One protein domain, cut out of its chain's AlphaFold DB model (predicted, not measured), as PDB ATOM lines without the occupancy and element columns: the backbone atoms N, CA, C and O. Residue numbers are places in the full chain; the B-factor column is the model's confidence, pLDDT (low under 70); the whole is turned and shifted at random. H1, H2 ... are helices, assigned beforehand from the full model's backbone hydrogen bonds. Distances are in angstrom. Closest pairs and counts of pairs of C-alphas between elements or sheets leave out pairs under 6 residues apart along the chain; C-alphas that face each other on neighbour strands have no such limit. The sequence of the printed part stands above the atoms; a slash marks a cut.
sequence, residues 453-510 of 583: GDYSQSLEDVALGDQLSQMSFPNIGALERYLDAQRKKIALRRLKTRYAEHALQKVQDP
ATOM      1  N   GLY A 453     152.106 188.795 157.201       47.19
ATOM      2  CA  GLY A 453     150.783 188.948 156.556       47.19
ATOM      3  C   GLY A 453     149.530 188.448 157.313       47.19
ATOM      4  O   GLY A 453     148.493 188.219 156.690       47.19
ATOM      5  N   ASP A 454     149.599 188.286 158.631       52.72
ATOM      6  CA  ASP A 454     148.596 187.669 159.498       52.72
ATOM      7  C   ASP A 454     147.367 188.571 159.724       52.72
ATOM      8  O   ASP A 454     146.249 188.072 159.851       52.72
ATOM      9  N   TYR A 455     147.523 189.904 159.703       47.28
ATOM     10  CA  TYR A 455     146.382 190.831 159.823       47.28
ATOM     11  C   TYR A 455     145.464 190.788 158.588       47.28
ATOM     12  O   TYR A 455     144.240 190.784 158.714       47.28
ATOM     13  N   SER A 456     146.061 190.673 157.395       55.50
ATOM     14  CA  SER A 456     145.332 190.421 156.145       55.50
ATOM     15  C   SER A 456     144.582 189.088 156.213       55.50
ATOM     16  O   SER A 456     143.389 189.030 155.924       55.50
ATOM     17  N   GLN A 457     145.251 188.034 156.699       55.12
ATOM     18  CA  GLN A 457     144.622 186.729 156.887       55.12
ATOM     19  C   GLN A 457     143.423 186.795 157.853       55.12
ATOM     20  O   GLN A 457     142.375 186.248 157.533       55.12
ATOM     21  N   SER A 458     143.544 187.487 158.989       53.75
ATOM     22  CA  SER A 458     142.458 187.628 159.972       53.75
ATOM     23  C   SER A 458     141.188 188.243 159.364       53.75
ATOM     24  O   SER A 458     140.085 187.736 159.571       53.75
ATOM     25  N   LEU A 459     141.335 189.292 158.545       52.94
ATOM     26  CA  LEU A 459     140.210 189.919 157.843       52.94
ATOM     27  C   LEU A 459     139.594 188.999 156.775       52.94
ATOM     28  O   LEU A 459     138.372 188.973 156.625       52.94
ATOM     29  N   GLU A 460     140.408 188.218 156.061       62.19
ATOM     30  CA  GLU A 460     139.909 187.229 155.097       62.19
ATOM     31  C   GLU A 460     139.195 186.046 155.767       62.19
ATOM     32  O   GLU A 460     138.158 185.608 155.267       62.19
ATOM     33  N   ASP A 461     139.699 185.555 156.902       62.06
ATOM     34  CA  ASP A 461     139.099 184.449 157.656       62.06
ATOM     35  C   ASP A 461     137.757 184.871 158.301       62.06
ATOM     36  O   ASP A 461     136.805 184.085 158.312       62.06
ATOM     37  N   VAL A 462     137.619 186.130 158.752       62.59
ATOM     38  CA  VAL A 462     136.329 186.698 159.205       62.59
ATOM     39  C   VAL A 462     135.343 186.847 158.042       62.59
ATOM     40  O   VAL A 462     134.207 186.386 158.147       62.59
ATOM     41  N   ALA A 463     135.772 187.411 156.907       69.44
ATOM     42  CA  ALA A 463     134.919 187.548 155.724       69.44
ATOM     43  C   ALA A 463     134.469 186.184 155.160       69.44
ATOM     44  O   ALA A 463     133.342 186.046 154.677       69.44
ATOM     45  N   LEU A 464     135.320 185.157 155.258       71.94
ATOM     46  CA  LEU A 464     134.967 183.776 154.931       71.94
ATOM     47  C   LEU A 464     133.931 183.208 155.914       71.94
ATOM     48  O   LEU A 464     133.009 182.522 155.477       71.94
ATOM     49  N   GLY A 465     134.036 183.516 157.210       70.56
ATOM     50  CA  GLY A 465     133.031 183.161 158.218       70.56
ATOM     51  C   GLY A 465     131.648 183.747 157.912       70.56
ATOM     52  O   GLY A 465     130.656 183.013 157.902       70.56
ATOM     53  N   ASP A 466     131.585 185.037 157.571       71.31
ATOM     54  CA  ASP A 466     130.336 185.703 157.183       71.31
ATOM     55  C   ASP A 466     129.744 185.111 155.893       71.31
ATOM     56  O   ASP A 466     128.535 184.867 155.834       71.31
ATOM     57  N   GLN A 467     130.567 184.796 154.884       75.12
ATOM     58  CA  GLN A 467     130.105 184.114 153.665       75.12
ATOM     59  C   GLN A 467     129.591 182.696 153.949       75.12
ATOM     60  O   GLN A 467     128.525 182.320 153.461       75.12
ATOM     61  N   LEU A 468     130.292 181.920 154.781       78.12
ATOM     62  CA  LEU A 468     129.858 180.583 155.200       78.12
ATOM     63  C   LEU A 468     128.534 180.614 155.977       78.12
ATOM     64  O   LEU A 468     127.749 179.680 155.851       78.12
ATOM     65  N   SER A 469     128.251 181.684 156.730       72.75
ATOM     66  CA  SER A 469     126.967 181.852 157.433       72.75
ATOM     67  C   SER A 469     125.768 182.044 156.490       72.75
ATOM     68  O   SER A 469     124.638 181.722 156.855       72.75
ATOM     69  N   GLN A 470     126.015 182.537 155.271       74.25
ATOM     70  CA  GLN A 470     125.000 182.811 154.246       74.25
ATOM     71  C   GLN A 470     124.845 181.656 153.239       74.25
ATOM     72  O   GLN A 470     123.867 181.617 152.493       74.25
ATOM     73  N   MET A 471     125.786 180.707 153.209       82.06
ATOM     74  CA  MET A 471     125.766 179.562 152.298       82.06
ATOM     75  C   MET A 471     125.114 178.328 152.930       82.06
ATOM     76  O   MET A 471     125.557 177.821 153.960       82.06
ATOM     77  N   SER A 472     124.104 177.767 152.261       82.62
ATOM     78  CA  SER A 472     123.598 176.429 152.569       82.62
ATOM     79  C   SER A 472     124.420 175.356 151.843       82.62
ATOM     80  O   SER A 472     124.705 175.459 150.650       82.62
ATOM     81  N   PHE A 473     124.792 174.297 152.565       87.62
ATOM     82  CA  PHE A 473     125.507 173.142 152.016       87.62
ATOM     83  C   PHE A 473     124.628 171.887 152.147       87.62
ATOM     84  O   PHE A 473     124.127 171.630 153.242       87.62
ATOM     85  N   PRO A 474     124.440 171.084 151.079       82.00
ATOM     86  CA  PRO A 474     123.529 169.934 151.107       82.00
ATOM     87  C   PRO A 474     124.036 168.769 151.972       82.00
ATOM     88  O   PRO A 474     123.248 167.946 152.421       82.00
ATOM     89  N   ASN A 475     125.348 168.681 152.211       90.06
ATOM     90  CA  ASN A 475     125.971 167.723 153.125       90.06
ATOM     91  C   ASN A 475     127.355 168.220 153.573       90.06
ATOM     92  O   ASN A 475     127.923 169.139 152.976       90.06
ATOM     93  N   ILE A 476     127.919 167.590 154.609       79.44
ATOM     94  CA  ILE A 476     129.224 167.973 155.169       79.44
ATOM     95  C   ILE A 476     130.365 167.864 154.143       79.44
ATOM     96  O   ILE A 476     131.208 168.751 154.076       79.44
ATOM     97  N   GLY A 477     130.331 166.870 153.249       89.50
ATOM     98  CA  GLY A 477     131.320 166.735 152.176       89.50
ATOM     99  C   GLY A 477     131.270 167.869 151.142       89.50
ATOM    100  O   GLY A 477     132.275 168.162 150.497       89.50
ATOM    101  N   ALA A 478     130.128 168.536 150.945       86.19
ATOM    102  CA  ALA A 478     130.044 169.749 150.126       86.19
ATOM    103  C   ALA A 478     130.720 170.950 150.817       86.19
ATOM    104  O   ALA A 478     131.460 171.684 150.163       86.19
ATOM    105  N   LEU A 479     130.533 171.097 152.134       85.94
ATOM    106  CA  LEU A 479     131.227 172.101 152.948       85.94
ATOM    107  C   LEU A 479     132.746 171.860 152.966       85.94
ATOM    108  O   LEU A 479     133.512 172.783 152.711       85.94
ATOM    109  N   GLU A 480     133.201 170.626 153.200       86.06
ATOM    110  CA  GLU A 480     134.635 170.306 153.240       86.06
ATOM    111  C   GLU A 480     135.318 170.546 151.882       86.06
ATOM    112  O   GLU A 480     136.363 171.196 151.833       86.06
ATOM    113  N   ARG A 481     134.687 170.154 150.763       90.25
ATOM    114  CA  ARG A 481     135.190 170.467 149.408       90.25
ATOM    115  C   ARG A 481     135.271 171.973 149.135       90.25
ATOM    116  O   ARG A 481     136.214 172.412 148.476       90.25
ATOM    117  N   TYR A 482     134.329 172.768 149.647       89.50
ATOM    118  CA  TYR A 482     134.373 174.229 149.544       89.50
ATOM    119  C   TYR A 482     135.513 174.829 150.383       89.50
ATOM    120  O   TYR A 482     136.289 175.641 149.877       89.50
ATOM    121  N   LEU A 483     135.673 174.390 151.636       86.25
ATOM    122  CA  LEU A 483     136.761 174.835 152.514       86.25
ATOM    123  C   LEU A 483     138.139 174.496 151.924       86.25
ATOM    124  O   LEU A 483     139.033 175.342 151.930       86.25
ATOM    125  N   ASP A 484     138.308 173.309 151.337       87.31
ATOM    126  CA  ASP A 484     139.552 172.927 150.658       87.31
ATOM    127  C   ASP A 484     139.794 173.701 149.355       87.31
ATOM    128  O   ASP A 484     140.947 174.007 149.033       87.31
ATOM    129  N   ALA A 485     138.745 174.094 148.626       87.00
ATOM    130  CA  ALA A 485     138.882 175.010 147.495       87.00
ATOM    131  C   ALA A 485     139.368 176.402 147.946       87.00
ATOM    132  O   ALA A 485     140.276 176.964 147.327       87.00
ATOM    133  N   GLN A 486     138.845 176.933 149.058       86.44
ATOM    134  CA  GLN A 486     139.299 178.215 149.613       86.44
ATOM    135  C   GLN A 486     140.729 178.130 150.175       86.44
ATOM    136  O   GLN A 486     141.551 178.995 149.871       86.44
ATOM    137  N   ARG A 487     141.090 177.048 150.881       81.88
ATOM    138  CA  ARG A 487     142.477 176.769 151.310       81.88
ATOM    139  C   ARG A 487     143.444 176.762 150.123       81.88
ATOM    140  O   ARG A 487     144.475 177.433 150.171       81.88
ATOM    141  N   LYS A 488     143.090 176.082 149.024       87.06
ATOM    142  CA  LYS A 488     143.871 176.084 147.772       87.06
ATOM    143  C   LYS A 488     143.981 177.487 147.165       87.06
ATOM    144  O   LYS A 488     145.072 177.883 146.763       87.06
ATOM    145  N   LYS A 489     142.901 178.276 147.160       84.44
ATOM    146  CA  LYS A 489     142.887 179.673 146.677       84.44
ATOM    147  C   LYS A 489     143.773 180.603 147.520       84.44
ATOM    148  O   LYS A 489     144.459 181.462 146.967       84.44
ATOM    149  N   ILE A 490     143.800 180.434 148.843       79.19
ATOM    150  CA  ILE A 490     144.697 181.167 149.756       79.19
ATOM    151  C   ILE A 490     146.156 180.749 149.518       79.19
ATOM    152  O   ILE A 490     147.018 181.608 149.331       79.19
ATOM    153  N   ALA A 491     146.438 179.444 149.440       76.75
ATOM    154  CA  ALA A 491     147.780 178.923 149.173       76.75
ATOM    155  C   ALA A 491     148.335 179.392 147.813       76.75
ATOM    156  O   ALA A 491     149.490 179.813 147.736       76.75
ATOM    157  N   LEU A 492     147.506 179.400 146.762       83.50
ATOM    158  CA  LEU A 492     147.876 179.894 145.433       83.50
ATOM    159  C   LEU A 492     148.195 181.397 145.445       83.50
ATOM    160  O   LEU A 492     149.168 181.818 144.821       83.50
ATOM    161  N   ARG A 493     147.435 182.208 146.196       80.88
ATOM    162  CA  ARG A 493     147.748 183.635 146.378       80.88
ATOM    163  C   ARG A 493     149.078 183.829 147.111       80.88
ATOM    164  O   ARG A 493     149.931 184.530 146.585       80.88
ATOM    165  N   ARG A 494     149.324 183.118 148.220       75.06
ATOM    166  CA  ARG A 494     150.625 183.126 148.935       75.06
ATOM    167  C   ARG A 494     151.800 182.668 148.068       75.06
ATOM    168  O   ARG A 494     152.933 183.096 148.282       75.06
ATOM    169  N   LEU A 495     151.564 181.759 147.124       80.69
ATOM    170  CA  LEU A 495     152.568 181.342 146.152       80.69
ATOM    171  C   LEU A 495     152.844 182.472 145.148       80.69
ATOM    172  O   LEU A 495     154.000 182.836 144.953       80.69
ATOM    173  N   LYS A 496     151.795 183.084 144.580       83.62
ATOM    174  CA  LYS A 496     151.912 184.210 143.639       83.62
ATOM    175  C   LYS A 496     152.598 185.431 144.264       83.62
ATOM    176  O   LYS A 496     153.461 186.011 143.612       83.62
ATOM    177  N   THR A 497     152.277 185.786 145.511       75.12
ATOM    178  CA  THR A 497     152.945 186.889 146.227       75.12
ATOM    179  C   THR A 497     154.441 186.613 146.383       75.12
ATOM    180  O   THR A 497     155.243 187.434 145.956       75.12
ATOM    181  N   ARG A 498     154.833 185.417 146.845       78.38
ATOM    182  CA  ARG A 498     156.257 185.049 146.982       78.38
ATOM    183  C   ARG A 498     157.012 184.992 145.653       78.38
ATOM    184  O   ARG A 498     158.194 185.322 145.612       78.38
ATOM    185  N   TYR A 499     156.351 184.629 144.550       76.19
ATOM    186  CA  TYR A 499     156.945 184.759 143.214       76.19
ATOM    187  C   TYR A 499     157.118 186.223 142.785       76.19
ATOM    188  O   TYR A 499     158.147 186.546 142.196       76.19
ATOM    189  N   ALA A 500     156.166 187.108 143.099       74.25
ATOM    190  CA  ALA A 500     156.285 188.540 142.820       74.25
ATOM    191  C   ALA A 500     157.391 189.200 143.665       74.25
ATOM    192  O   ALA A 500     158.222 189.918 143.118       74.25
ATOM    193  N   GLU A 501     157.471 188.891 144.960       70.69
ATOM    194  CA  GLU A 501     158.549 189.320 145.864       70.69
ATOM    195  C   GLU A 501     159.922 188.853 145.357       70.69
ATOM    196  O   GLU A 501     160.849 189.650 145.237       70.69
ATOM    197  N   HIS A 502     160.053 187.577 144.977       73.31
ATOM    198  CA  HIS A 502     161.301 187.029 144.440       73.31
ATOM    199  C   HIS A 502     161.673 187.600 143.056       73.31
ATOM    200  O   HIS A 502     162.857 187.709 142.736       73.31
ATOM    201  N   ALA A 503     160.690 188.000 142.241       73.50
ATOM    202  CA  ALA A 503     160.932 188.726 140.996       73.50
ATOM    203  C   ALA A 503     161.401 190.169 141.263       73.50
ATOM    204  O   ALA A 503     162.396 190.601 140.685       73.50
ATOM    205  N   LEU A 504     160.754 190.887 142.187       68.44
ATOM    206  CA  LEU A 504     161.138 192.247 142.581       68.44
ATOM    207  C   LEU A 504     162.528 192.284 143.230       68.44
ATOM    208  O   LEU A 504     163.340 193.129 142.858       68.44
ATOM    209  N   GLN A 505     162.861 191.322 144.098       66.44
ATOM    210  CA  GLN A 505     164.203 191.199 144.677       66.44
ATOM    211  C   GLN A 505     165.276 191.030 143.589       66.44
ATOM    212  O   GLN A 505     166.347 191.616 143.696       66.44
ATOM    213  N   LYS A 506     164.995 190.281 142.513       65.06
ATOM    214  CA  LYS A 506     165.919 190.135 141.372       65.06
ATOM    215  C   LYS A 506     166.095 191.415 140.548       65.06
ATOM    216  O   LYS A 506     167.116 191.545 139.884       65.06
ATOM    217  N   VAL A 507     165.134 192.338 140.588       63.28
ATOM    218  CA  VAL A 507     165.213 193.648 139.916       63.28
ATOM    219  C   VAL A 507     165.873 194.705 140.816       63.28
ATOM    220  O   VAL A 507     166.556 195.590 140.312       63.28
ATOM    221  N   GLN A 508     165.729 194.597 142.142       55.78
ATOM    222  CA  GLN A 508     166.288 195.547 143.118       55.78
ATOM    223  C   GLN A 508     167.718 195.224 143.603       55.78
ATOM    224  O   GLN A 508     168.339 196.081 144.226       55.78
ATOM    225  N   ASP A 509     168.287 194.056 143.268       49.22
ATOM    226  CA  ASP A 509     169.677 193.660 143.590       49.22
ATOM    227  C   ASP A 509     170.676 193.716 142.383       49.22
ATOM    228  O   ASP A 509     171.380 192.728 142.141       49.22
ATOM    229  N   PRO A 510     170.864 194.835 141.632       53.62
ATOM    230  CA  PRO A 510     171.938 194.927 140.621       53.62
ATOM    231  C   PRO A 510     173.335 194.585 141.166       53.62
ATOM    232  O   PRO A 510     174.189 194.054 140.458       53.62
TER     233      PRO A 510
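What this domain is: This is residues 453 to 510 of the 583 residues of an uncharacterized protein of Aphanomyces euteiches (UniProt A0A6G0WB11). A long helix, H2, has a shorter helix, H1, folded back beside its first part across a gap, and residues 495 to 510, of which 495 to 508 belong to H2, stick out as a free arm. The printed part has 58 residues with two named helices, H1 then H2, and no named strand; its class is all helix. It is extended, with a radius of gyration of the C-alphas of 16.0 A, a rod spanning 55 by 21 by 12 A.

How they stand to each other: Start at H2, residues 476 to 508, then look for H1, residues 454 to 470. They are near each other, with 7 pairs of C-alphas within 10 A but no pair within 8 A. A tight link of 5 residues joins them. In H1 and H2 every O i to N i+4 pair is within hydrogen-bond range.

Where its parts are: Find C-alpha 476 at (129.224, 167.973, 155.169); from there H2 runs 47.7 A to C-alpha 508 at (166.288, 195.547, 143.118). H1 runs 24.7 A from C-alpha 454 at (148.596, 187.669, 159.498) to C-alpha 470.

The domain as a whole: The two C-alphas farthest apart, those of Pro 474 and Pro 510, are 55.5 A apart. The printed part has no cut. The model's pLDDT is under 70 at residues 453 to 463 and 504 to 510.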